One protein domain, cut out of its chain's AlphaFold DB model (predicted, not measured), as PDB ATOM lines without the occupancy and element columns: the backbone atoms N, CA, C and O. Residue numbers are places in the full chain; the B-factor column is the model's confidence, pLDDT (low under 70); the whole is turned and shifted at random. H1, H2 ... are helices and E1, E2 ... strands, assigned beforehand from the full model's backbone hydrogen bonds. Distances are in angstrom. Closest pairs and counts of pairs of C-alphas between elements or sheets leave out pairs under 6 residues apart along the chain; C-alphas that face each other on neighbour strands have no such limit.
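What this domain is: This is residues 111 to 128, 140 to 227 and 237 to 320 of the 322 residues of an uncharacterized protein of Ruminococcus sp (UniProt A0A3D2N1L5). With little regular structure, the domain is a sandwich of two antiparallel sheets, E1-E8-E2-E6 and E4-E5-E3-E7, partly face to face, with H1 at one end and H2 and H3 at the other. The printed part has 190 residues, 71 in named elements of mixed class, ordered E1 E2 H1 E3 E4 E5 E6 H2 E7 E8 H3. It is compact, radius of gyration of the C-alphas 17.2 A, spanning 54 by 40 by 27 A.

How they stand to each other: E1, residues 111 to 114, neighbours E8, residues 298 to 305; N 113 and O 303, 2.8 A apart, are within hydrogen-bond range. H2, residues 266 to 276, only grazes the sheet E4-E5-E3-E7, with its residues 269 to 276; its closest C-alphas to E7, residues 289 to 294, are those of Leu 272 and Gly 289, 5.9 A apart. In H2 every O i to N i+4 pair is within hydrogen-bond range.

Where its parts are: E2, residues 152 to 160, is 25.6 A long. C-alpha 111 is at (217.468, 210.204, 187.204); C-alpha 318, ending H3, residues 313 to 318, is at (226.008, 194.483, 187.362).

The domain as a whole: Cuts leave gaps of 8.2 A between C-alphas 128 and 140 and 15.6 A between C-alphas 227 and 237. H2 to E7 is a long link. Fifty-five residues, among them 194 to 227, have pLDDT under 70.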
ATOM      1  N   THR A 111     217.433 211.620 187.553       98.19
ATOM      2  CA  THR A 111     217.468 210.204 187.204       98.19
ATOM      3  C   THR A 111     216.089 209.774 186.735       98.19
ATOM      4  O   THR A 111     215.087 210.002 187.411       98.19
ATOM      5  N   VAL A 112     216.045 209.096 185.588       97.56
ATOM      6  CA  VAL A 112     214.831 208.482 185.048       97.56
ATOM      7  C   VAL A 112     215.005 206.970 184.997       97.56
ATOM      8  O   VAL A 112     215.896 206.459 184.319       97.56
ATOM      9  N   ILE A 113     214.120 206.258 185.686       95.75
ATOM     10  CA  ILE A 113     214.055 204.798 185.706       95.75
ATOM     11  C   ILE A 113     212.815 204.379 184.918       95.75
ATOM     12  O   ILE A 113     211.693 204.578 185.378       95.75
ATOM     13  N   GLU A 114     213.011 203.797 183.735       95.25
ATOM     14  CA  GLU A 114     211.928 203.232 182.920       95.25
ATOM     15  C   GLU A 114     211.772 201.730 183.179       95.25
ATOM     16  O   GLU A 114     212.749 200.982 183.230       95.25
ATOM     17  N   LEU A 115     210.523 201.281 183.312       91.56
ATOM     18  CA  LEU A 115     210.163 199.921 183.701       91.56
ATOM     19  C   LEU A 115     209.188 199.315 182.668       91.56
ATOM     20  O   LEU A 115     207.984 199.260 182.912       91.56
ATOM     21  N   PRO A 116     209.681 198.868 181.497       78.56
ATOM     22  CA  PRO A 116     208.819 198.457 180.383       78.56
ATOM     23  C   PRO A 116     208.151 197.083 180.566       78.56
ATOM     24  O   PRO A 116     207.081 196.854 180.011       78.56
ATOM     25  N   ASP A 117     208.759 196.179 181.337       76.56
ATOM     26  CA  ASP A 117     208.334 194.777 181.464       76.56
ATOM     27  C   ASP A 117     207.896 194.448 182.900       76.56
ATOM     28  O   ASP A 117     208.481 193.598 183.573       76.56
ATOM     29  N   GLN A 118     206.878 195.153 183.399       80.00
ATOM     30  CA  GLN A 118     206.410 194.975 184.772       80.00
ATOM     31  C   GLN A 118     205.260 193.980 184.903       80.00
ATOM     32  O   GLN A 118     204.386 193.841 184.047       80.00
ATOM     33  N   ILE A 119     205.261 193.300 186.044       72.12
ATOM     34  CA  ILE A 119     204.198 192.408 186.490       72.12
ATOM     35  C   ILE A 119     203.482 193.059 187.662       72.12
ATOM     36  O   ILE A 119     204.098 193.596 188.575       72.12
ATOM     37  N   SER A 120     202.158 192.978 187.640       75.50
ATOM     38  CA  SER A 120     201.311 193.445 188.728       75.50
ATOM     39  C   SER A 120     200.838 192.241 189.533       75.50
ATOM     40  O   SER A 120     199.997 191.474 189.059       75.50
ATOM     41  N   ASP A 121     201.360 192.089 190.747       79.50
ATOM     42  CA  ASP A 121     200.858 191.148 191.751       79.50
ATOM     43  C   ASP A 121     200.561 191.896 193.058       79.50
ATOM     44  O   ASP A 121     201.063 192.997 193.309       79.50
ATOM     45  N   ALA A 122     199.678 191.337 193.877       79.81
ATOM     46  CA  ALA A 122     199.311 191.932 195.147       79.81
ATOM     47  C   ALA A 122     200.529 191.984 196.072       79.81
ATOM     48  O   ALA A 122     201.081 190.947 196.432       79.81
ATOM     49  N   TRP A 123     200.888 193.197 196.501       82.31
ATOM     50  CA  TRP A 123     202.004 193.459 197.411       82.31
ATOM     51  C   TRP A 123     203.385 193.174 196.817       82.31
ATOM     52  O   TRP A 123     204.339 192.984 197.569       82.31
ATOM     53  N   ALA A 124     203.494 193.186 195.488       85.88
ATOM     54  CA  ALA A 124     204.761 193.030 194.793       85.88
ATOM     55  C   ALA A 124     205.672 194.251 194.964       85.88
ATOM     56  O   ALA A 124     205.216 195.368 195.230       85.88
ATOM     57  N   ASN A 125     206.964 194.020 194.744       90.31
ATOM     58  CA  ASN A 125     207.929 195.077 194.504       90.31
ATOM     59  C   ASN A 125     207.739 195.645 193.089       90.31
ATOM     60  O   ASN A 125     207.944 194.945 192.099       90.31
ATOM     61  N   GLY A 126     207.379 196.920 192.999       90.50
ATOM     62  CA  GLY A 126     207.159 197.644 191.749       90.50
ATOM     63  C   GLY A 126     208.430 197.927 190.945       90.50
ATOM     64  O   GLY A 126     208.317 198.353 189.803       90.50
ATOM     65  N   LEU A 127     209.619 197.685 191.509       92.75
ATOM     66  CA  LEU A 127     210.908 197.764 190.805       92.75
ATOM     67  C   LEU A 127     211.380 196.397 190.277       92.75
ATOM     68  O   LEU A 127     212.431 196.305 189.632       92.75
ATOM     69  N   GLY A 128     210.612 195.337 190.544       90.25
ATOM     70  CA  GLY A 128     210.923 193.965 190.163       90.25
ATOM     71  C   GLY A 128     212.024 193.323 191.009       90.25
ATOM     72  O   GLY A 128     212.353 193.759 192.111       90.25
ATOM     73  N   PHE A 140     215.787 197.580 194.277       94.38
ATOM     74  CA  PHE A 140     215.442 198.804 194.990       94.38
ATOM     75  C   PHE A 140     216.397 199.908 194.577       94.38
ATOM     76  O   PHE A 140     217.482 199.622 194.073       94.38
ATOM     77  N   ILE A 141     215.991 201.156 194.762       96.19
ATOM     78  CA  ILE A 141     216.873 202.308 194.617       96.19
ATOM     79  C   ILE A 141     217.818 202.300 195.820       96.19
ATOM     80  O   ILE A 141     217.357 202.435 196.953       96.19
ATOM     81  N   ASP A 142     219.107 202.072 195.589       94.25
ATOM     82  CA  ASP A 142     220.086 201.869 196.662       94.25
ATOM     83  C   ASP A 142     220.347 203.188 197.393       94.25
ATOM     84  O   ASP A 142     220.675 204.201 196.764       94.25
ATOM     85  N   GLY A 143     220.215 203.173 198.723       93.88
ATOM     86  CA  GLY A 143     220.324 204.388 199.522       93.88
ATOM     87  C   GLY A 143     221.677 205.084 199.383       93.88
ATOM     88  O   GLY A 143     221.729 206.304 199.455       93.88
ATOM     89  N   ARG A 144     222.763 204.353 199.078       92.94
ATOM     90  CA  ARG A 144     224.114 204.924 198.890       92.94
ATOM     91  C   ARG A 144     224.231 205.852 197.677       92.94
ATOM     92  O   ARG A 144     225.263 206.497 197.515       92.94
ATOM     93  N   THR A 145     223.227 205.871 196.802       95.56
ATOM     94  CA  THR A 145     223.243 206.644 195.550       95.56
ATOM     95  C   THR A 145     222.585 208.015 195.663       95.56
ATOM     96  O   THR A 145     222.659 208.786 194.713       95.56
ATOM     97  N   PHE A 146     221.962 208.328 196.803       96.19
ATOM     98  CA  PHE A 146     221.378 209.644 197.048       96.19
ATOM     99  C   PHE A 146     222.415 210.658 197.526       96.19
ATOM    100  O   PHE A 146     223.375 210.321 198.227       96.19
ATOM    101  N   ASP A 147     222.156 211.926 197.219       95.44
ATOM    102  CA  ASP A 147     222.890 213.045 197.791       95.44
ATOM    103  C   ASP A 147     222.435 213.295 199.235       95.44
ATOM    104  O   ASP A 147     221.244 213.426 199.530       95.44
ATOM    105  N   ARG A 148     223.405 213.391 200.152       94.56
ATOM    106  CA  ARG A 148     223.149 213.753 201.553       94.56
ATOM    107  C   ARG A 148     222.554 215.154 201.677       94.56
ATOM    108  O   ARG A 148     222.789 216.029 200.843       94.56
ATOM    109  N   ASP A 149     221.848 215.375 202.784       96.12
ATOM    110  CA  ASP A 149     221.345 216.685 203.220       96.12
ATOM    111  C   ASP A 149     220.429 217.390 202.201       96.12
ATOM    112  O   ASP A 149     220.281 218.614 202.226       96.12
ATOM    113  N   THR A 150     219.810 216.615 201.310       93.94
ATOM    114  CA  THR A 150     218.962 217.115 200.227       93.94
ATOM    115  C   THR A 150     217.630 216.376 200.247       93.94
ATOM    116  O   THR A 150     217.599 215.149 200.344       93.94
ATOM    117  N   ASP A 151     216.531 217.126 200.180       91.69
ATOM    118  CA  ASP A 151     215.208 216.542 199.967       91.69
ATOM    119  C   ASP A 151     215.189 215.846 198.600       91.69
ATOM    120  O   ASP A 151     215.788 216.334 197.644       91.69
ATOM    121  N   VAL A 152     214.509 214.708 198.502       91.69
ATOM    122  CA  VAL A 152     214.381 213.961 197.248       91.69
ATOM    123  C   VAL A 152     212.944 214.032 196.780       91.69
ATOM    124  O   VAL A 152     212.038 213.480 197.411       91.69
ATOM    125  N   HIS A 153     212.738 214.682 195.648       92.00
ATOM    126  CA  HIS A 153     211.459 214.766 194.982       92.00
ATOM    127  C   HIS A 153     211.333 213.665 193.921       92.00
ATOM    128  O   HIS A 153     212.183 213.490 193.043       92.00
ATOM    129  N   MET A 154     210.230 212.920 193.982       92.25
ATOM    130  CA  MET A 154     209.958 211.786 193.108       92.25
ATOM    131  C   MET A 154     208.610 211.926 192.409       92.25
ATOM    132  O   MET A 154     207.585 212.181 193.040       92.25
ATOM    133  N   VAL A 155     208.603 211.638 191.110       92.44
ATOM    134  CA  VAL A 155     207.388 211.416 190.322       92.44
ATOM    135  C   VAL A 155     207.335 209.945 189.943       92.44
ATOM    136  O   VAL A 155     208.229 209.440 189.266       92.44
ATOM    137  N   VAL A 156     206.277 209.258 190.359       92.94
ATOM    138  CA  VAL A 156     206.042 207.849 190.038       92.94
ATOM    139  C   VAL A 156     204.857 207.755 189.094       92.94
ATOM    140  O   VAL A 156     203.718 208.019 189.478       92.94
ATOM    141  N   GLU A 157     205.130 207.368 187.854       93.62
ATOM    142  CA  GLU A 157     204.144 207.108 186.813       93.62
ATOM    143  C   GLU A 157     203.790 205.618 186.797       93.62
ATOM    144  O   GLU A 157     204.648 204.743 186.952       93.62
ATOM    145  N   PHE A 158     202.510 205.316 186.616       92.38
ATOM    146  CA  PHE A 158     201.995 203.955 186.641       92.38
ATOM    147  C   PHE A 158     200.840 203.771 185.664       92.38
ATOM    148  O   PHE A 158     200.097 204.693 185.318       92.38
ATOM    149  N   GLU A 159     200.646 202.523 185.262       92.12
ATOM    150  CA  GLU A 159     199.507 202.098 184.467       92.12
ATOM    151  C   GLU A 159     198.674 201.076 185.230       92.12
ATOM    152  O   GLU A 159     199.156 200.318 186.073       92.12
ATOM    153  N   TYR A 160     197.384 201.051 184.915       90.69
ATOM    154  CA  TYR A 160     196.470 200.054 185.445       90.69
ATOM    155  C   TYR A 160     196.502 198.802 184.588       90.69
ATOM    156  O   TYR A 160     196.514 198.884 183.358       90.69
ATOM    157  N   THR A 161     196.419 197.642 185.235       90.62
ATOM    158  CA  THR A 161     196.414 196.371 184.511       90.62
ATOM    159  C   THR A 161     195.229 196.270 183.558       90.62
ATOM    160  O   THR A 161     194.128 196.747 183.844       90.62
ATOM    161  N   GLU A 162     195.416 195.556 182.447       91.31
ATOM    162  CA  GLU A 162     194.326 195.249 181.510       91.31
ATOM    163  C   GLU A 162     193.134 194.588 182.212       91.31
ATOM    164  O   GLU A 162     191.979 194.877 181.903       91.31
ATOM    165  N   THR A 163     193.412 193.731 183.201       89.31
ATOM    166  CA  THR A 163     192.378 193.070 184.007       89.31
ATOM    167  C   THR A 163     191.558 194.088 184.794       89.31
ATOM    168  O   THR A 163     190.329 194.014 184.782       89.31
ATOM    169  N   TYR A 164     192.208 195.057 185.441       89.00
ATOM    170  CA  TYR A 164     191.511 196.094 186.192       89.00
ATOM    171  C   TYR A 164     190.698 197.018 185.275       89.00
ATOM    172  O   TYR A 164     189.521 197.265 185.544       89.00
ATOM    173  N   ASN A 165     191.268 197.428 184.137       90.75
ATOM    174  CA  ASN A 165     190.561 198.216 183.120       90.75
ATOM    175  C   ASN A 165     189.301 197.485 182.634       90.75
ATOM    176  O   ASN A 165     188.209 198.051 182.616       90.75
ATOM    177  N   LYS A 166     189.421 196.184 182.347       91.44
ATOM    178  CA  LYS A 166     188.293 195.340 181.950       91.44
ATOM    179  C   LYS A 166     187.210 195.251 183.028       91.44
ATOM    180  O   LYS A 166     186.026 195.256 182.703       91.44
ATOM    181  N   MET A 167     187.583 195.178 184.308       89.12
ATOM    182  CA  MET A 167     186.608 195.164 185.406       89.12
ATOM    183  C   MET A 167     185.792 196.459 185.480       89.12
ATOM    184  O   MET A 167     184.611 196.398 185.830       89.12
ATOM    185  N   ILE A 168     186.400 197.604 185.160       87.56
ATOM    186  CA  ILE A 168     185.703 198.894 185.074       87.56
ATOM    187  C   ILE A 168     184.755 198.894 183.867       87.56
ATOM    188  O   ILE A 168     183.572 199.195 184.021       87.56
ATOM    189  N   GLU A 169     185.239 198.497 182.686       89.88
ATOM    190  CA  GLU A 169     184.440 198.437 181.452       89.88
ATOM    191  C   GLU A 169     183.223 197.508 181.573       89.88
ATOM    192  O   GLU A 169     182.118 197.858 181.156       89.88
ATOM    193  N   ASP A 170     183.409 196.335 182.186       92.12
ATOM    194  CA  ASP A 170     182.355 195.340 182.401       92.12
ATOM    195  C   ASP A 170     181.401 195.739 183.557       92.12
ATOM    196  O   ASP A 170     180.434 195.026 183.844       92.12
ATOM    197  N   GLY A 171     181.655 196.865 184.243       85.88
ATOM    198  CA  GLY A 171     180.880 197.344 185.395       85.88
ATOM    199  C   GLY A 171     180.977 196.442 186.631       85.88
ATOM    200  O   GLY A 171     180.137 196.525 187.531       85.88
ATOM    201  N   ALA A 172     181.976 195.554 186.670       85.69
ATOM    202  CA  ALA A 172     182.248 194.653 187.788       85.69
ATOM    203  C   ALA A 172     182.858 195.392 188.989       85.69
ATOM    204  O   ALA A 172     182.684 194.969 190.133       85.69
ATOM    205  N   THR A 173     183.545 196.504 188.730       79.62
ATOM    206  CA  THR A 173     183.948 197.490 189.733       79.62
ATOM    207  C   THR A 173     183.648 198.902 189.233       79.62
ATOM    208  O   THR A 173     183.258 199.104 188.087       79.62
ATOM    209  N   ASP A 174     183.797 199.882 190.113       69.81
ATOM    210  CA  ASP A 174     183.646 201.303 189.808       69.81
ATOM    211  C   ASP A 174     185.008 201.984 189.982       69.81
ATOM    212  O   ASP A 174     185.739 201.678 190.935       69.81
ATOM    213  N   GLN A 175     185.318 202.905 189.065       67.31
ATOM    214  CA  GLN A 175     186.536 203.714 189.043       67.31
ATOM    215  C   GLN A 175     186.810 204.433 190.375       67.31
ATOM    216  O   GLN A 175     187.967 204.689 190.679       67.31
ATOM    217  N   HIS A 176     185.767 204.696 191.180       61.88
ATOM    218  CA  HIS A 176     185.858 205.359 192.488       61.88
ATOM    219  C   HIS A 176     185.692 204.433 193.704       61.88
ATOM    220  O   HIS A 176     185.720 204.889 194.846       61.88
ATOM    221  N   LYS A 177     185.457 203.130 193.498       58.94
ATOM    222  CA  LYS A 177     185.205 202.178 194.601       58.94
ATOM    223  C   LYS A 177     186.394 201.294 194.945       58.94
ATOM    224  O   LYS A 177     186.367 200.636 195.984       58.94
ATOM    225  N   THR A 178     187.413 201.259 194.091       63.91
ATOM    226  CA  THR A 178     188.602 200.433 194.317       63.91
ATOM    227  C   THR A 178     189.773 201.351 194.605       63.91
ATOM    228  O   THR A 178     190.167 202.128 193.751       63.91
ATOM    229  N   GLN A 179     190.301 201.270 195.822       70.75
ATOM    230  CA  GLN A 179     191.510 201.991 196.201       70.75
ATOM    231  C   GLN A 179     192.702 201.126 195.814       70.75
ATOM    232  O   GLN A 179     192.795 199.977 196.256       70.75
ATOM    233  N   ILE A 180     193.595 201.661 194.995       78.19
ATOM    234  CA  ILE A 180     194.850 200.992 194.664       78.19
ATOM    235  C   ILE A 180     195.951 201.675 195.456       78.19
ATOM    236  O   ILE A 180     195.884 202.876 195.696       78.19
ATOM    237  N   VAL A 181     196.900 200.890 195.948       81.75
ATOM    238  CA  VAL A 181     197.918 201.378 196.871       81.75
ATOM    239  C   VAL A 181     199.288 201.320 196.233       81.75
ATOM    240  O   VAL A 181     199.632 200.337 195.580       81.75
ATOM    241  N   ILE A 182     200.062 202.362 196.480       84.31
ATOM    242  CA  ILE A 182     201.498 202.400 196.270       84.31
ATOM    243  C   ILE A 182     202.103 203.007 197.529       84.31
ATOM    244  O   ILE A 182     201.561 203.953 198.094       84.31
ATOM    245  N   GLY A 183     203.169 202.417 198.044       82.19
ATOM    246  CA  GLY A 183     203.836 202.968 199.216       82.19
ATOM    247  C   GLY A 183     205.332 202.769 199.090       82.19
ATOM    248  O   GLY A 183     205.724 201.603 198.941       82.19
ATOM    249  N   PRO A 184     206.141 203.837 199.168       85.12
ATOM    250  CA  PRO A 184     207.576 203.668 199.306       85.12
ATOM    251  C   PRO A 184     207.865 202.867 200.591       85.12
ATOM    252  O   PRO A 184     207.162 203.009 201.598       85.12
ATOM    253  N   CYS A 185     208.859 201.985 200.549       84.44
ATOM    254  CA  CYS A 185     209.351 201.232 201.702       84.44
ATOM    255  C   CYS A 185     210.866 201.305 201.787       84.44
ATOM    256  O   CYS A 185     211.533 201.379 200.753       84.44
ATOM    257  N   HIS A 186     211.362 201.098 203.001       85.88
ATOM    258  CA  HIS A 186     212.701 200.585 203.236       85.88
ATOM    259  C   HIS A 186     212.857 199.219 202.565       85.88
ATOM    260  O   HIS A 186     212.021 198.324 202.752       85.88
ATOM    261  N   ALA A 187     213.915 199.059 201.776       86.56
ATOM    262  CA  ALA A 187     214.266 197.780 201.177       86.56
ATOM    263  C   ALA A 187     214.633 196.760 202.260       86.56
ATOM    264  O   ALA A 187     214.188 195.609 202.214       86.56
ATOM    265  N   ASN A 188     215.362 197.209 203.286       81.12
ATOM    266  CA  ASN A 188     215.660 196.387 204.446       81.12
ATOM    267  C   ASN A 188     214.471 196.428 205.424       81.12
ATOM    268  O   ASN A 188     214.164 197.448 206.036       81.12
ATOM    269  N   GLY A 189     213.750 195.313 205.544       74.31
ATOM    270  CA  GLY A 189     212.609 195.175 206.458       74.31
ATOM    271  C   GLY A 189     211.232 195.497 205.870       74.31
ATOM    272  O   GLY A 189     210.236 195.240 206.545       74.31
ATOM    273  N   TRP A 190     211.140 195.985 204.623       75.38
ATOM    274  CA  TRP A 190     209.869 196.262 203.923       75.38
ATOM    275  C   TRP A 190     208.907 197.178 204.704       75.38
ATOM    276  O   TRP A 190     207.692 197.182 204.477       75.38
ATOM    277  N   THR A 191     209.455 197.973 205.621       77.12
ATOM    278  CA  THR A 191     208.699 198.906 206.455       77.12
ATOM    279  C   THR A 191     208.419 200.179 205.671       77.12
ATOM    280  O   THR A 191     209.259 200.662 204.911       77.12
ATOM    281  N   LYS A 192     207.217 200.729 205.835       76.19
ATOM    282  CA  LYS A 192     206.802 201.961 205.162       76.19
ATOM    283  C   LYS A 192     207.446 203.191 205.763       76.19
ATOM    284  O   LYS A 192     207.663 203.255 206.970       76.19
ATOM    285  N   PHE A 193     207.575 204.215 204.928       70.75
ATOM    286  CA  PHE A 193     207.694 205.588 205.395       70.75
ATOM    287  C   PHE A 193     206.328 206.014 205.985       70.75
ATOM    288  O   PHE A 193     205.531 206.635 205.289       70.75
ATOM    289  N   GLY A 194     205.963 205.543 207.192       55.25
ATOM    290  CA  GLY A 194     204.574 205.626 207.673       55.25
ATOM    291  C   GLY A 194     204.309 205.821 209.161       55.25
ATOM    292  O   GLY A 194     203.738 206.843 209.507       55.25
ATOM    293  N   GLU A 195     204.687 204.894 210.052       49.41
ATOM    294  CA  GLU A 195     204.097 204.848 211.414       49.41
ATOM    295  C   GLU A 195     204.294 206.126 212.269       49.41
ATOM    296  O   GLU A 195     203.610 206.293 213.277       49.41
ATOM    297  N   THR A 196     205.201 207.034 211.881       47.28
ATOM    298  CA  THR A 196     205.526 208.299 212.575       47.28
ATOM    299  C   THR A 196     205.970 209.447 211.632       47.28
ATOM    300  O   THR A 196     206.916 210.162 211.946       47.28
ATOM    301  N   PHE A 197     205.352 209.652 210.457       48.88
ATOM    302  CA  PHE A 197     205.918 210.582 209.450       48.88
ATOM    303  C   PHE A 197     205.469 212.057 209.517       48.88
ATOM    304  O   PHE A 197     204.292 212.369 209.353       48.88
ATOM    305  N   GLU A 198     206.465 212.956 209.603       45.75
ATOM    306  CA  GLU A 198     206.414 214.394 209.249       45.75
ATOM    307  C   GLU A 198     206.931 214.677 207.812       45.75
ATOM    308  O   GLU A 198     207.053 215.834 207.421       45.75
ATOM    309  N   GLY A 199     207.237 213.646 207.008       48.50
ATOM    310  CA  GLY A 199     208.059 213.817 205.800       48.50
ATOM    311  C   GLY A 199     207.435 213.530 204.433       48.50
ATOM    312  O   GLY A 199     207.837 214.154 203.459       48.50
ATOM    313  N   LEU A 200     206.470 212.608 204.319       54.69
ATOM    314  CA  LEU A 200     205.879 212.279 203.015       54.69
ATOM    315  C   LEU A 200     204.846 213.345 202.631       54.69
ATOM    316  O   LEU A 200     203.687 213.286 203.046       54.69
ATOM    317  N   VAL A 201     205.270 214.319 201.829       57.06
ATOM    318  CA  VAL A 201     204.389 215.355 201.276       57.06
ATOM    319  C   VAL A 201     204.017 214.951 199.858       57.06
ATOM    320  O   VAL A 201     204.901 214.817 199.020       57.06
ATOM    321  N   THR A 202     202.726 214.730 199.591       54.78
ATOM    322  CA  THR A 202     202.211 214.486 198.233       54.78
ATOM    323  C   THR A 202     201.551 215.739 197.668       54.78
ATOM    324  O   THR A 202     200.731 216.349 198.360       54.78
ATOM    325  N   ASP A 203     201.774 216.039 196.391       48.75
ATOM    326  CA  ASP A 203     201.236 217.237 195.723       48.75
ATOM    327  C   ASP A 203     199.869 217.017 195.029       48.75
ATOM    328  O   ASP A 203     199.485 217.743 194.110       48.75
ATOM    329  N   TYR A 204     199.089 216.009 195.454       47.56
ATOM    330  CA  TYR A 204     197.823 215.622 194.807       47.56
ATOM    331  C   TYR A 204     196.567 216.010 195.625       47.56
ATOM    332  O   TYR A 204     196.579 215.905 196.854       47.56
ATOM    333  N   PRO A 205     195.443 216.419 194.993       40.59
ATOM    334  CA  PRO A 205     194.208 216.770 195.704       40.59
ATOM    335  C   PRO A 205     193.572 215.578 196.450       40.59
ATOM    336  O   PRO A 205     193.113 214.613 195.832       40.59
ATOM    337  N   ALA A 206     193.479 215.688 197.782       41.41
ATOM    338  CA  ALA A 206     192.928 214.665 198.673       41.41
ATOM    339  C   ALA A 206     191.587 215.067 199.340       41.41
ATOM    340  O   ALA A 206     191.399 216.225 199.700       41.41
ATOM    341  N   VAL A 207     190.643 214.125 199.547       40.16
ATOM    342  CA  VAL A 207     189.351 214.343 200.253       40.16
ATOM    343  C   VAL A 207     188.854 213.115 201.050       40.16
ATOM    344  O   VAL A 207     188.171 212.264 200.509       40.16
ATOM    345  N   ASN A 208     189.115 213.061 202.357       38.75
ATOM    346  CA  ASN A 208     188.354 212.341 203.405       38.75
ATOM    347  C   ASN A 208     187.896 210.863 203.201       38.75
ATOM    348  O   ASN A 208     186.850 210.581 202.616       38.75
ATOM    349  N   ASP A 209     188.569 209.928 203.888       42.84
ATOM    350  CA  ASP A 209     187.977 208.650 204.339       42.84
ATOM    351  C   ASP A 209     187.293 208.874 205.705       42.84
ATOM    352  O   ASP A 209     187.927 209.395 206.625       42.84
ATOM    353  N   PRO A 210     186.025 208.465 205.901       39.78
ATOM    354  CA  PRO A 210     185.301 208.644 207.165       39.78
ATOM    355  C   PRO A 210     185.888 207.897 208.380       39.78
ATOM    356  O   PRO A 210     185.388 208.102 209.489       39.78
ATOM    357  N   ASN A 211     186.896 207.033 208.201       43.91
ATOM    358  CA  ASN A 211     187.578 206.311 209.284       43.91
ATOM    359  C   ASN A 211     189.026 206.769 209.530       43.91
ATOM    360  O   ASN A 211     189.681 206.194 210.398       43.91
ATOM    361  N   LEU A 212     189.544 207.754 208.787       45.94
ATOM    362  CA  LEU A 212     190.876 208.304 209.049       45.94
ATOM    363  C   LEU A 212     190.828 209.167 210.318       45.94
ATOM    364  O   LEU A 212     190.089 210.145 210.398       45.94
ATOM    365  N   THR A 213     191.596 208.773 211.330       44.47
ATOM    366  CA  THR A 213     191.785 209.526 212.580       44.47
ATOM    367  C   THR A 213     192.964 210.498 212.515       44.47
ATOM    368  O   THR A 213     193.193 211.217 213.482       44.47
ATOM    369  N   GLU A 214     193.695 210.527 211.399       43.75
ATOM    370  CA  GLU A 214     194.954 211.262 211.227       43.75
ATOM    371  C   GLU A 214     194.989 212.008 209.882       43.75
ATOM    372  O   GLU A 214     194.228 211.686 208.966       43.75
ATOM    373  N   TYR A 215     195.824 213.053 209.839       42.31
ATOM    374  CA  TYR A 215     195.844 214.168 208.884       42.31
ATOM    375  C   TYR A 215     195.830 213.768 207.400       42.31
ATOM    376  O   TYR A 215     196.438 212.784 206.987       42.31
ATOM    377  N   VAL A 216     195.164 214.597 206.589       44.38
ATOM    378  CA  VAL A 216     195.117 214.498 205.125       44.38
ATOM    379  C   VAL A 216     195.636 215.816 204.558       44.38
ATOM    380  O   VAL A 216     194.959 216.836 204.662       44.38
ATOM    381  N   VAL A 217     196.826 215.797 203.958       39.03
ATOM    382  CA  VAL A 217     197.408 216.972 203.298       39.03
ATOM    383  C   VAL A 217     196.907 217.042 201.856       39.03
ATOM    384  O   VAL A 217     197.008 216.070 201.111       39.03
ATOM    385  N   ALA A 218     196.382 218.200 201.463       39.78
ATOM    386  CA  ALA A 218     196.158 218.576 200.072       39.78
ATOM    387  C   ALA A 218     196.799 219.951 199.851       39.78
ATOM    388  O   ALA A 218     196.375 220.908 200.485       39.78
ATOM    389  N   ASN A 219     197.813 220.083 198.989       34.62
ATOM    390  CA  ASN A 219     198.439 221.380 198.659       34.62
ATOM    391  C   ASN A 219     198.788 222.273 199.877       34.62
ATOM    392  O   ASN A 219     198.625 223.492 199.820       34.62
ATOM    393  N   GLY A 220     199.214 221.689 201.002       34.97
ATOM    394  CA  GLY A 220     199.494 222.454 202.225       34.97
ATOM    395  C   GLY A 220     198.271 223.115 202.889       34.97
ATOM    396  O   GLY A 220     198.450 223.941 203.783       34.97
ATOM    397  N   GLU A 221     197.042 222.762 202.495       33.75
ATOM    398  CA  GLU A 221     195.794 223.201 203.126       33.75
ATOM    399  C   GLU A 221     194.968 221.994 203.625       33.75
ATOM    400  O   GLU A 221     194.600 221.095 202.867       33.75
ATOM    401  N   ASP A 222     194.647 221.981 204.925       39.00
ATOM    402  CA  ASP A 222     193.780 220.978 205.563       39.00
ATOM    403  C   ASP A 222     192.355 221.036 204.977       39.00
ATOM    404  O   ASP A 222     191.575 221.942 205.282       39.00
ATOM    405  N   LEU A 223     191.969 220.050 204.158       42.88
ATOM    406  CA  LEU A 223     190.628 220.014 203.551       42.88
ATOM    407  C   LEU A 223     189.556 219.355 204.430       42.88
ATOM    408  O   LEU A 223     188.362 219.473 204.131       42.88
ATOM    409  N   ALA A 224     189.928 218.702 205.533       41.81
ATOM    410  CA  ALA A 224     188.950 218.218 206.496       41.81
ATOM    411  C   ALA A 224     189.539 217.905 207.872       41.81
ATOM    412  O   ALA A 224     190.425 217.070 208.014       41.81
ATOM    413  N   THR A 225     188.940 218.492 208.904       42.66
ATOM    414  CA  THR A 225     189.085 218.015 210.277       42.66
ATOM    415  C   THR A 225     188.031 216.934 210.563       42.66
ATOM    416  O   THR A 225     186.988 216.888 209.897       42.66
ATOM    417  N   PRO A 226     188.202 216.106 211.610       44.34
ATOM    418  CA  PRO A 226     187.165 215.193 212.109       44.34
ATOM    419  C   PRO A 226     185.799 215.852 212.399       44.34
ATOM    420  O   PRO A 226     184.812 215.154 212.648       44.34
ATOM    421  N   GLU A 227     185.729 217.184 212.383       41.03
ATOM    422  CA  GLU A 227     184.547 218.004 212.634       41.03
ATOM    423  C   GLU A 227     183.713 218.284 211.367       41.03
ATOM    424  O   GLU A 227     182.518 218.558 211.482       41.03
ATOM    425  N   GLN A 237     179.418 209.612 199.233       52.03
ATOM    426  CA  GLN A 237     180.667 210.218 199.680       52.03
ATOM    427  C   GLN A 237     181.581 210.445 198.475       52.03
ATOM    428  O   GLN A 237     181.752 209.560 197.638       52.03
ATOM    429  N   VAL A 238     182.131 211.655 198.387       52.53
ATOM    430  CA  VAL A 238     183.183 211.997 197.429       52.53
ATOM    431  C   VAL A 238     184.482 211.460 198.012       52.53
ATOM    432  O   VAL A 238     184.816 211.821 199.137       52.53
ATOM    433  N   TRP A 239     185.151 210.577 197.276       55.19
ATOM    434  CA  TRP A 239     186.464 210.061 197.648       55.19
ATOM    435  C   TRP A 239     187.563 210.968 197.087       55.19
ATOM    436  O   TRP A 239     187.331 211.618 196.064       55.19
ATOM    437  N   PRO A 240     188.746 210.999 197.720       61.72
ATOM    438  CA  PRO A 240     189.927 211.608 197.129       61.72
ATOM    439  C   PRO A 240     190.238 210.942 195.795       61.72
ATOM    440  O   PRO A 240     190.102 209.719 195.682       61.72
ATOM    441  N   ASP A 241     190.791 211.700 194.854       68.62
ATOM    442  CA  ASP A 241     191.475 211.082 193.721       68.62
ATOM    443  C   ASP A 241     192.741 210.355 194.206       68.62
ATOM    444  O   ASP A 241     192.994 209.220 193.797       68.62
ATOM    445  N   VAL A 242     193.474 210.955 195.153       72.00
ATOM    446  CA  VAL A 242     194.632 210.363 195.845       72.00
ATOM    447  C   VAL A 242     194.635 210.783 197.318       72.00
ATOM    448  O   VAL A 242     194.217 211.890 197.640       72.00
ATOM    449  N   PHE A 243     195.088 209.926 198.232       71.19
ATOM    450  CA  PHE A 243     195.341 210.301 199.627       71.19
ATOM    451  C   PHE A 243     196.428 209.453 200.280       71.19
ATOM    452  O   PHE A 243     196.590 208.282 199.943       71.19
ATOM    453  N   VAL A 244     197.118 210.021 201.265       71.12
ATOM    454  CA  VAL A 244     198.106 209.322 202.097       71.12
ATOM    455  C   VAL A 244     197.440 208.853 203.385       71.12
ATOM    456  O   VAL A 244     196.610 209.550 203.965       71.12
ATOM    457  N   LYS A 245     197.773 207.648 203.828       66.94
ATOM    458  CA  LYS A 245     197.346 207.098 205.118       66.94
ATOM    459  C   LYS A 245     198.462 207.277 206.146       66.94
ATOM    460  O   LYS A 245     199.629 207.287 205.774       66.94
ATOM    461  N   GLY A 246     198.120 207.266 207.434       60.19
ATOM    462  CA  GLY A 246     199.113 207.262 208.521       60.19
ATOM    463  C   GLY A 246     200.061 206.049 208.522       60.19
ATOM    464  O   GLY A 246     201.042 206.043 209.242       60.19
ATOM    465  N   ASP A 247     199.808 205.023 207.701       66.38
ATOM    466  CA  ASP A 247     200.728 203.898 207.479       66.38
ATOM    467  C   ASP A 247     201.684 204.121 206.284       66.38
ATOM    468  O   ASP A 247     202.392 203.199 205.887       66.38
ATOM    469  N   GLY A 248     201.708 205.320 205.690       70.38
ATOM    470  CA  GLY A 248     202.587 205.686 204.571       70.38
ATOM    471  C   GLY A 248     202.105 205.230 203.191       70.38
ATOM    472  O   GLY A 248     202.733 205.537 202.178       70.38
ATOM    473  N   PHE A 249     200.987 204.497 203.101       77.88
ATOM    474  CA  PHE A 249     200.433 204.128 201.803       77.88
ATOM    475  C   PHE A 249     199.697 205.290 201.149       77.88
ATOM    476  O   PHE A 249     198.769 205.873 201.715       77.88
ATOM    477  N   ILE A 250     200.035 205.510 199.885       80.94
ATOM    478  CA  ILE A 250     199.317 206.385 198.976       80.94
ATOM    479  C   ILE A 250     198.218 205.550 198.322       80.94
ATOM    480  O   ILE A 250     198.471 204.559 197.636       80.94
ATOM    481  N   LYS A 251     196.970 205.927 198.576       80.44
ATOM    482  CA  LYS A 251     195.773 205.337 197.989       80.44
ATOM    483  C   LYS A 251     195.296 206.188 196.827       80.44
ATOM    484  O   LYS A 251     194.933 207.341 197.010       80.44
ATOM    485  N   VAL A 252     195.212 205.572 195.659       81.00
ATOM    486  CA  VAL A 252     194.640 206.139 194.443       81.00
ATOM    487  C   VAL A 252     193.192 205.670 194.336       81.00
ATOM    488  O   VAL A 252     192.923 204.470 194.232       81.00
ATOM    489  N   GLY A 253     192.264 206.616 194.448       74.69
ATOM    490  CA  GLY A 253     190.819 206.400 194.426       74.69
ATOM    491  C   GLY A 253     190.155 206.747 193.096       74.69
ATOM    492  O   GLY A 253     188.979 206.444 192.936       74.69
ATOM    493  N   ASN A 254     190.868 207.362 192.151       76.44
ATOM    494  CA  ASN A 254     190.360 207.670 190.818       76.44
ATOM    495  C   ASN A 254     191.241 207.025 189.742       76.44
ATOM    496  O   ASN A 254     192.457 207.191 189.741       76.44
ATOM    497  N   HIS A 255     190.614 206.287 188.824       82.88
ATOM    498  CA  HIS A 255     191.281 205.606 187.711       82.88
ATOM    499  C   HIS A 255     191.932 206.556 186.695       82.88
ATOM    500  O   HIS A 255     192.803 206.131 185.939       82.88
ATOM    501  N   ASP A 256     191.554 207.833 186.664       82.50
ATOM    502  CA  ASP A 256     192.177 208.827 185.785       82.50
ATOM    503  C   ASP A 256     193.578 209.251 186.259       82.50
ATOM    504  O   ASP A 256     194.356 209.791 185.471       82.50
ATOM    505  N   VAL A 257     193.938 208.968 187.513       82.88
ATOM    506  CA  VAL A 257     195.269 209.250 188.059       82.88
ATOM    507  C   VAL A 257     196.278 208.278 187.447       82.88
ATOM    508  O   VAL A 257     196.119 207.069 187.560       82.88
ATOM    509  N   LYS A 258     197.327 208.789 186.799       87.19
ATOM    510  CA  LYS A 258     198.400 207.969 186.191       87.19
ATOM    511  C   LYS A 258     199.777 208.222 186.797       87.19
ATOM    512  O   LYS A 258     200.748 207.583 186.411       87.19
ATOM    513  N   SER A 259     199.868 209.167 187.723       88.31
ATOM    514  CA  SER A 259     201.099 209.485 188.422       88.31
ATOM    515  C   SER A 259     200.811 210.009 189.819       88.31
ATOM    516  O   SER A 259     199.733 210.543 190.094       88.31
ATOM    517  N   ILE A 260     201.790 209.840 190.696       85.06
ATOM    518  CA  ILE A 260     201.864 210.496 191.998       85.06
ATOM    519  C   ILE A 260     203.209 211.204 192.112       85.06
ATOM    520  O   ILE A 260     204.203 210.767 191.537       85.06
ATOM    521  N   GLU A 261     203.220 212.291 192.861       86.19
ATOM    522  CA  GLU A 261     204.384 213.138 193.074       86.19
ATOM    523  C   GLU A 261     204.507 213.385 194.572       86.19
ATOM    524  O   GLU A 261     203.498 213.651 195.242       86.19
ATOM    525  N   PHE A 262     205.706 213.183 195.110       82.75
ATOM    526  CA  PHE A 262     205.974 213.360 196.527       82.75
ATOM    527  C   PHE A 262     207.435 213.698 196.804       82.75
ATOM    528  O   PHE A 262     208.325 213.385 196.018       82.75
ATOM    529  N   THR A 263     207.670 214.284 197.972       84.88
ATOM    530  CA  THR A 263     209.014 214.575 198.482       84.88
ATOM    531  C   THR A 263     209.311 213.716 199.707       84.88
ATOM    532  O   THR A 263     208.449 213.549 200.572       84.88
ATOM    533  N   ILE A 264     210.524 213.167 199.774       85.75
ATOM    534  CA  ILE A 264     211.104 212.544 200.968       85.75
ATOM    535  C   ILE A 264     212.119 213.539 201.546       85.75
ATOM    536  O   ILE A 264     213.015 213.956 200.810       85.75
ATOM    537  N   PRO A 265     212.028 213.930 202.827       85.94
ATOM    538  CA  PRO A 265     212.909 214.956 203.356       85.94
ATOM    539  C   PRO A 265     214.326 214.435 203.613       85.94
ATOM    540  O   PRO A 265     214.554 213.239 203.823       85.94
ATOM    541  N   ALA A 266     215.277 215.366 203.638       90.56
ATOM    542  CA  ALA A 266     216.706 215.106 203.751       90.56
ATOM    543  C   ALA A 266     217.110 214.234 204.952       90.56
ATOM    544  O   ALA A 266     218.039 213.437 204.845       90.56
ATOM    545  N   ASP A 267     216.440 214.353 206.102       88.25
ATOM    546  CA  ASP A 267     216.744 213.552 207.296       88.25
ATOM    547  C   ASP A 267     216.453 212.059 207.075       88.25
ATOM    548  O   ASP A 267     217.240 211.205 207.488       88.25
ATOM    549  N   GLN A 268     215.370 211.744 206.362       86.31
ATOM    550  CA  GLN A 268     214.998 210.377 205.999       86.31
ATOM    551  C   GLN A 268     215.938 209.809 204.932       86.31
ATOM    552  O   GLN A 268     216.324 208.643 205.005       86.31
ATOM    553  N   ILE A 269     216.357 210.639 203.973       90.25
ATOM    554  CA  ILE A 269     217.362 210.264 202.969       90.25
ATOM    555  C   ILE A 269     218.716 209.984 203.624       90.25
ATOM    556  O   ILE A 269     219.333 208.958 203.348       90.25
ATOM    557  N   ASN A 270     219.149 210.830 204.557       90.75
ATOM    558  CA  ASN A 270     220.365 210.600 205.332       90.75
ATOM    559  C   ASN A 270     220.294 209.282 206.119       90.75
ATOM    560  O   ASN A 270     221.248 208.508 206.084       90.75
ATOM    561  N   ALA A 271     219.154 208.985 206.755       87.31
ATOM    562  CA  ALA A 271     218.953 207.717 207.454       87.31
ATOM    563  C   ALA A 271     219.037 206.504 206.508       87.31
ATOM    564  O   ALA A 271     219.637 205.489 206.866       87.31
ATOM    565  N   LEU A 272     218.495 206.606 205.288       89.25
ATOM    566  CA  LEU A 272     218.650 205.570 204.262       89.25
ATOM    567  C   LEU A 272     220.117 205.386 203.868       89.25
ATOM    568  O   LEU A 272     220.588 204.252 203.824       89.25
ATOM    569  N   ILE A 273     220.850 206.470 203.602       90.94
ATOM    570  CA  ILE A 273     222.278 206.421 203.247       90.94
ATOM    571  C   ILE A 273     223.082 205.729 204.355       90.94
ATOM    572  O   ILE A 273     223.884 204.831 204.070       90.94
ATOM    573  N   ASP A 274     222.845 206.114 205.611       87.44
ATOM    574  CA  ASP A 274     223.510 205.542 206.785       87.44
ATOM    575  C   ASP A 274     223.223 204.037 206.903       87.44
ATOM    576  O   ASP A 274     224.156 203.244 207.010       87.44
ATOM    577  N   ASN A 275     221.957 203.622 206.770       86.44
ATOM    578  CA  ASN A 275     221.565 202.207 206.819       86.44
ATOM    579  C   ASN A 275     222.031 201.401 205.596       86.44
ATOM    580  O   ASN A 275     222.093 200.179 205.641       86.44
ATOM    581  N   SER A 276     222.344 202.044 204.474       86.06
ATOM    582  CA  SER A 276     222.756 201.340 203.252       86.06
ATOM    583  C   SER A 276     224.254 201.063 203.201       86.06
ATOM    584  O   SER A 276     224.701 200.193 202.450       86.06
ATOM    585  N   THR A 277     225.035 201.793 203.992       78.50
ATOM    586  CA  THR A 277     226.493 201.703 204.011       78.50
ATOM    587  C   THR A 277     226.934 200.539 204.908       78.50
ATOM    588  O   THR A 277     226.420 200.417 206.017       78.50
ATOM    589  N   PRO A 278     227.861 199.664 204.464       72.06
ATOM    590  CA  PRO A 278     228.372 198.579 205.296       72.06
ATOM    591  C   PRO A 278     228.936 199.088 206.625       72.06
ATOM    592  O   PRO A 278     229.958 199.773 206.648       72.06
ATOM    593  N   ASP A 279     228.282 198.722 207.726       67.94
ATOM    594  CA  ASP A 279     228.802 198.918 209.073       67.94
ATOM    595  C   ASP A 279     229.534 197.637 209.512       67.94
ATOM    596  O   ASP A 279     228.902 196.581 209.631       67.94
ATOM    597  N   PRO A 280     230.859 197.679 209.745       65.00
ATOM    598  CA  PRO A 280     231.600 196.520 210.237       65.00
ATOM    599  C   PRO A 280     231.136 196.048 211.625       65.00
ATOM    600  O   PRO A 280     231.410 194.904 211.991       65.00
ATOM    601  N   GLU A 281     230.449 196.894 212.397       66.88
ATOM    602  CA  GLU A 281     229.894 196.553 213.709       66.88
ATOM    603  C   GLU A 281     228.482 195.945 213.623       66.88
ATOM    604  O   GLU A 281     228.065 195.259 214.560       66.88
ATOM    605  N   ASP A 282     227.773 196.117 212.498       63.28
ATOM    606  CA  ASP A 282     226.425 195.575 212.275       63.28
ATOM    607  C   ASP A 282     226.205 195.094 210.819       63.28
ATOM    608  O   ASP A 282     225.497 195.717 210.018       63.28
ATOM    609  N   PRO A 283     226.789 193.938 210.454       59.25
ATOM    610  CA  PRO A 283     226.751 193.398 209.097       59.25
ATOM    611  C   PRO A 283     225.379 192.838 208.685       59.25
ATOM    612  O   PRO A 283     225.279 192.220 207.629       59.25
ATOM    613  N   GLU A 284     224.324 193.005 209.481       62.25
ATOM    614  CA  GLU A 284     222.952 192.632 209.102       62.25
ATOM    615  C   GLU A 284     222.109 193.848 208.682       62.25
ATOM    616  O   GLU A 284     220.999 193.682 208.172       62.25
ATOM    617  N   LYS A 285     222.625 195.075 208.856       62.69
ATOM    618  CA  LYS A 285     221.868 196.306 208.587       62.69
ATOM    619  C   LYS A 285     222.096 196.946 207.223       62.69
ATOM    620  O   LYS A 285     221.277 197.772 206.844       62.69
ATOM    621  N   TRP A 286     223.136 196.559 206.490       67.69
ATOM    622  CA  TRP A 286     223.515 197.194 205.223       67.69
ATOM    623  C   TRP A 286     222.598 196.820 204.049       67.69
ATOM    624  O   TRP A 286     221.970 195.762 204.031       67.69
ATOM    625  N   GLY A 287     222.563 197.686 203.032       75.69
ATOM    626  CA  GLY A 287     221.781 197.471 201.811       75.69
ATOM    627  C   GLY A 287     220.322 197.924 201.886       75.69
ATOM    628  O   GLY A 287     219.473 197.319 201.234       75.69
ATOM    629  N   ASP A 288     220.026 198.962 202.670       88.00
ATOM    630  CA  ASP A 288     218.726 199.631 202.621       88.00
ATOM    631  C   ASP A 288     218.555 200.484 201.342       88.00
ATOM    632  O   ASP A 288     219.441 200.614 200.489       88.00
ATOM    633  N   GLY A 289     217.361 201.028 201.160       91.56
ATOM    634  CA  GLY A 289     217.018 201.830 200.000       91.56
ATOM    635  C   GLY A 289     215.519 202.006 199.853       91.56
ATOM    636  O   GLY A 289     214.747 201.670 200.749       91.56
ATOM    637  N   ILE A 290     215.104 202.524 198.702       93.31
ATOM    638  CA  ILE A 290     213.695 202.778 198.405       93.31
ATOM    639  C   ILE A 290     213.190 201.722 197.431       93.31
ATOM    640  O   ILE A 290     213.672 201.607 196.303       93.31
ATOM    641  N   LEU A 291     212.164 200.986 197.845       92.50
ATOM    642  CA  LEU A 291     211.331 200.194 196.944       92.50
ATOM    643  C   LEU A 291     209.890 200.681 196.971       92.50
ATOM    644  O   LEU A 291     209.479 201.406 197.874       92.50
ATOM    645  N   PHE A 292     209.098 200.246 195.998       91.62
ATOM    646  CA  PHE A 292     207.676 200.557 195.950       91.62
ATOM    647  C   PHE A 292     206.870 199.288 196.106       91.62
ATOM    648  O   PHE A 292     206.913 198.413 195.251       91.62
ATOM    649  N   GLN A 293     206.078 199.197 197.167       88.94
ATOM    650  CA  GLN A 293     205.106 198.119 197.260       88.94
ATOM    651  C   GLN A 293     203.821 198.541 196.559       88.94
ATOM    652  O   GLN A 293     203.228 199.564 196.924       88.94
ATOM    653  N   ILE A 294     203.379 197.736 195.601       88.94
ATOM    654  CA  ILE A 294     202.209 198.028 194.770       88.94
ATOM    655  C   ILE A 294     201.050 197.071 195.061       88.94
ATOM    656  O   ILE A 294     201.226 195.894 195.382       88.94
ATOM    657  N   GLY A 295     199.827 197.583 194.953       83.06
ATOM    658  CA  GLY A 295     198.624 196.761 194.881       83.06
ATOM    659  C   GLY A 295     198.477 196.134 193.493       83.06
ATOM    660  O   GLY A 295     198.754 196.782 192.490       83.06
ATOM    661  N   GLY A 296     197.956 194.905 193.421       82.00
ATOM    662  CA  GLY A 296     197.935 194.079 192.200       82.00
ATOM    663  C   GLY A 296     197.029 194.541 191.045       82.00
ATOM    664  O   GLY A 296     196.703 193.735 190.177       82.00
ATOM    665  N   ASN A 297     196.613 195.809 191.015       89.12
ATOM    666  CA  ASN A 297     195.824 196.401 189.931       89.12
ATOM    667  C   ASN A 297     196.600 197.458 189.125       89.12
ATOM    668  O   ASN A 297     196.022 198.067 188.223       89.12
ATOM    669  N   MET A 298     197.878 197.684 189.432       90.00
ATOM    670  CA  MET A 298     198.739 198.630 188.725       90.00
ATOM    671  C   MET A 298     200.169 198.105 188.630       90.00
ATOM    672  O   MET A 298     200.560 197.226 189.390       90.00
ATOM    673  N   TYR A 299     200.952 198.689 187.735       91.75
ATOM    674  CA  TYR A 299     202.403 198.548 187.699       91.75
ATOM    675  C   TYR A 299     203.042 199.912 187.441       91.75
ATOM    676  O   TYR A 299     202.458 200.764 186.770       91.75
ATOM    677  N   ILE A 300     204.235 200.120 187.992       92.88
ATOM    678  CA  ILE A 300     205.009 201.346 187.781       92.88
ATOM    679  C   ILE A 300     205.622 201.281 186.388       92.88
ATOM    680  O   ILE A 300     206.196 200.265 186.020       92.88
ATOM    681  N   THR A 301     205.507 202.348 185.611       94.38
ATOM    682  CA  THR A 301     206.102 202.426 184.270       94.38
ATOM    683  C   THR A 301     207.341 203.299 184.253       94.38
ATOM    684  O   THR A 301     208.265 203.037 183.480       94.38
ATOM    685  N   LYS A 302     207.380 204.322 185.109       95.69
ATOM    686  CA  LYS A 302     208.495 205.257 185.176       95.69
ATOM    687  C   LYS A 302     208.602 205.904 186.550       95.69
ATOM    688  O   LYS A 302     207.595 206.227 187.173       95.69
ATOM    689  N   ILE A 303     209.832 206.105 187.003       96.50
ATOM    690  CA  ILE A 303     210.146 206.924 188.174       96.50
ATOM    691  C   ILE A 303     211.130 208.000 187.733       96.50
ATOM    692  O   ILE A 303     212.180 207.691 187.173       96.50
ATOM    693  N   THR A 304     210.776 209.252 187.982       97.62
ATOM    694  CA  THR A 304     211.655 210.411 187.838       97.62
ATOM    695  C   THR A 304     212.065 210.870 189.234       97.62
ATOM    696  O   THR A 304     211.207 211.031 190.100       97.62
ATOM    697  N   ILE A 305     213.362 211.069 189.442       97.44
ATOM    698  CA  ILE A 305     213.965 211.505 190.706       97.44
ATOM    699  C   ILE A 305     214.770 212.768 190.415       97.44
ATOM    700  O   ILE A 305     215.589 212.769 189.495       97.44
ATOM    701  N   ASP A 306     214.572 213.825 191.196       96.06
ATOM    702  CA  ASP A 306     215.243 215.126 191.045       96.06
ATOM    703  C   ASP A 306     216.712 215.150 191.516       96.06
ATOM    704  O   ASP A 306     217.254 216.194 191.874       96.06
ATOM    705  N   GLN A 307     217.369 213.996 191.480       96.69
ATOM    706  CA  GLN A 307     218.799 213.835 191.697       96.69
ATOM    707  C   GLN A 307     219.376 212.996 190.563       96.69
ATOM    708  O   GLN A 307     218.776 212.010 190.127       96.69
ATOM    709  N   GLY A 308     220.543 213.389 190.057       96.00
ATOM    710  CA  GLY A 308     221.283 212.592 189.082       96.00
ATOM    711  C   GLY A 308     221.992 211.414 189.742       96.00
ATOM    712  O   GLY A 308     222.214 211.413 190.944       96.00
ATOM    713  N   ASN A 309     222.403 210.433 188.939       97.06
ATOM    714  CA  ASN A 309     223.211 209.296 189.400       97.06
ATOM    715  C   ASN A 309     222.573 208.462 190.524       97.06
ATOM    716  O   ASN A 309     223.282 207.816 191.289       97.06
ATOM    717  N   VAL A 310     221.247 208.415 190.594       97.31
ATOM    718  CA  VAL A 310     220.540 207.495 191.482       97.31
ATOM    719  C   VAL A 310     220.437 206.138 190.783       97.31
ATOM    720  O   VAL A 310     220.065 206.065 189.611       97.31
ATOM    721  N   PHE A 311     220.783 205.044 191.464       96.19
ATOM    722  CA  PHE A 311     220.847 203.724 190.825       96.19
ATOM    723  C   PHE A 311     220.075 202.652 191.579       96.19
ATOM    724  O   PHE A 311     219.993 202.624 192.808       96.19
ATOM    725  N   LEU A 312     219.552 201.703 190.809       95.06
ATOM    726  CA  LEU A 312     218.993 200.470 191.332       95.06
ATOM    727  C   LEU A 312     220.110 199.538 191.813       95.06
ATOM    728  O   LEU A 312     221.173 199.447 191.189       95.06
ATOM    729  N   LYS A 313     219.838 198.748 192.857       92.50
ATOM    730  CA  LYS A 313     220.759 197.728 193.377       92.50
ATOM    731  C   LYS A 313     221.258 196.797 192.273       92.50
ATOM    732  O   LYS A 313     222.444 196.492 192.213       92.50
ATOM    733  N   SER A 314     220.383 196.397 191.353       91.69
ATOM    734  CA  SER A 314     220.759 195.587 190.188       91.69
ATOM    735  C   SER A 314     221.842 196.224 189.309       91.69
ATOM    736  O   SER A 314     222.751 195.520 188.875       91.69
ATOM    737  N   GLN A 315     221.804 197.540 189.085       92.81
ATOM    738  CA  GLN A 315     222.803 198.259 188.280       92.81
ATOM    739  C   GLN A 315     224.153 198.337 189.001       92.81
ATOM    740  O   GLN A 315     225.211 198.216 188.377       92.81
ATOM    741  N   ILE A 316     224.120 198.493 190.326       90.62
ATOM    742  CA  ILE A 316     225.312 198.462 191.179       90.62
ATOM    743  C   ILE A 316     225.953 197.068 191.141       90.62
ATOM    744  O   ILE A 316     227.162 196.952 190.930       90.62
ATOM    745  N   VAL A 317     225.144 196.010 191.272       88.19
ATOM    746  CA  VAL A 317     225.606 194.616 191.202       88.19
ATOM    747  C   VAL A 317     226.180 194.284 189.825       88.19
ATOM    748  O   VAL A 317     227.278 193.739 189.748       88.19
ATOM    749  N   GLU A 318     225.504 194.668 188.735       89.19
ATOM    750  CA  GLU A 318     226.008 194.483 187.362       89.19
ATOM    751  C   GLU A 318     227.365 195.179 187.150       89.19
ATOM    752  O   GLU A 318     228.208 194.696 186.394       89.19
ATOM    753  N   SER A 319     227.595 196.300 187.842       88.00
ATOM    754  CA  SER A 319     228.844 197.066 187.773       88.00
ATOM    755  C   SER A 319     229.964 196.498 188.659       88.00
ATOM    756  O   SER A 319     231.074 197.028 188.634       88.00
ATOM    757  N   GLY A 320     229.704 195.440 189.437       85.00
ATOM    758  CA  GLY A 320     230.671 194.864 190.378       85.00
ATOM    759  C   GLY A 320     230.918 195.726 191.621       85.00
ATOM    760  O   GLY A 320     231.970 195.603 192.239       85.00
TER     761      GLY A 320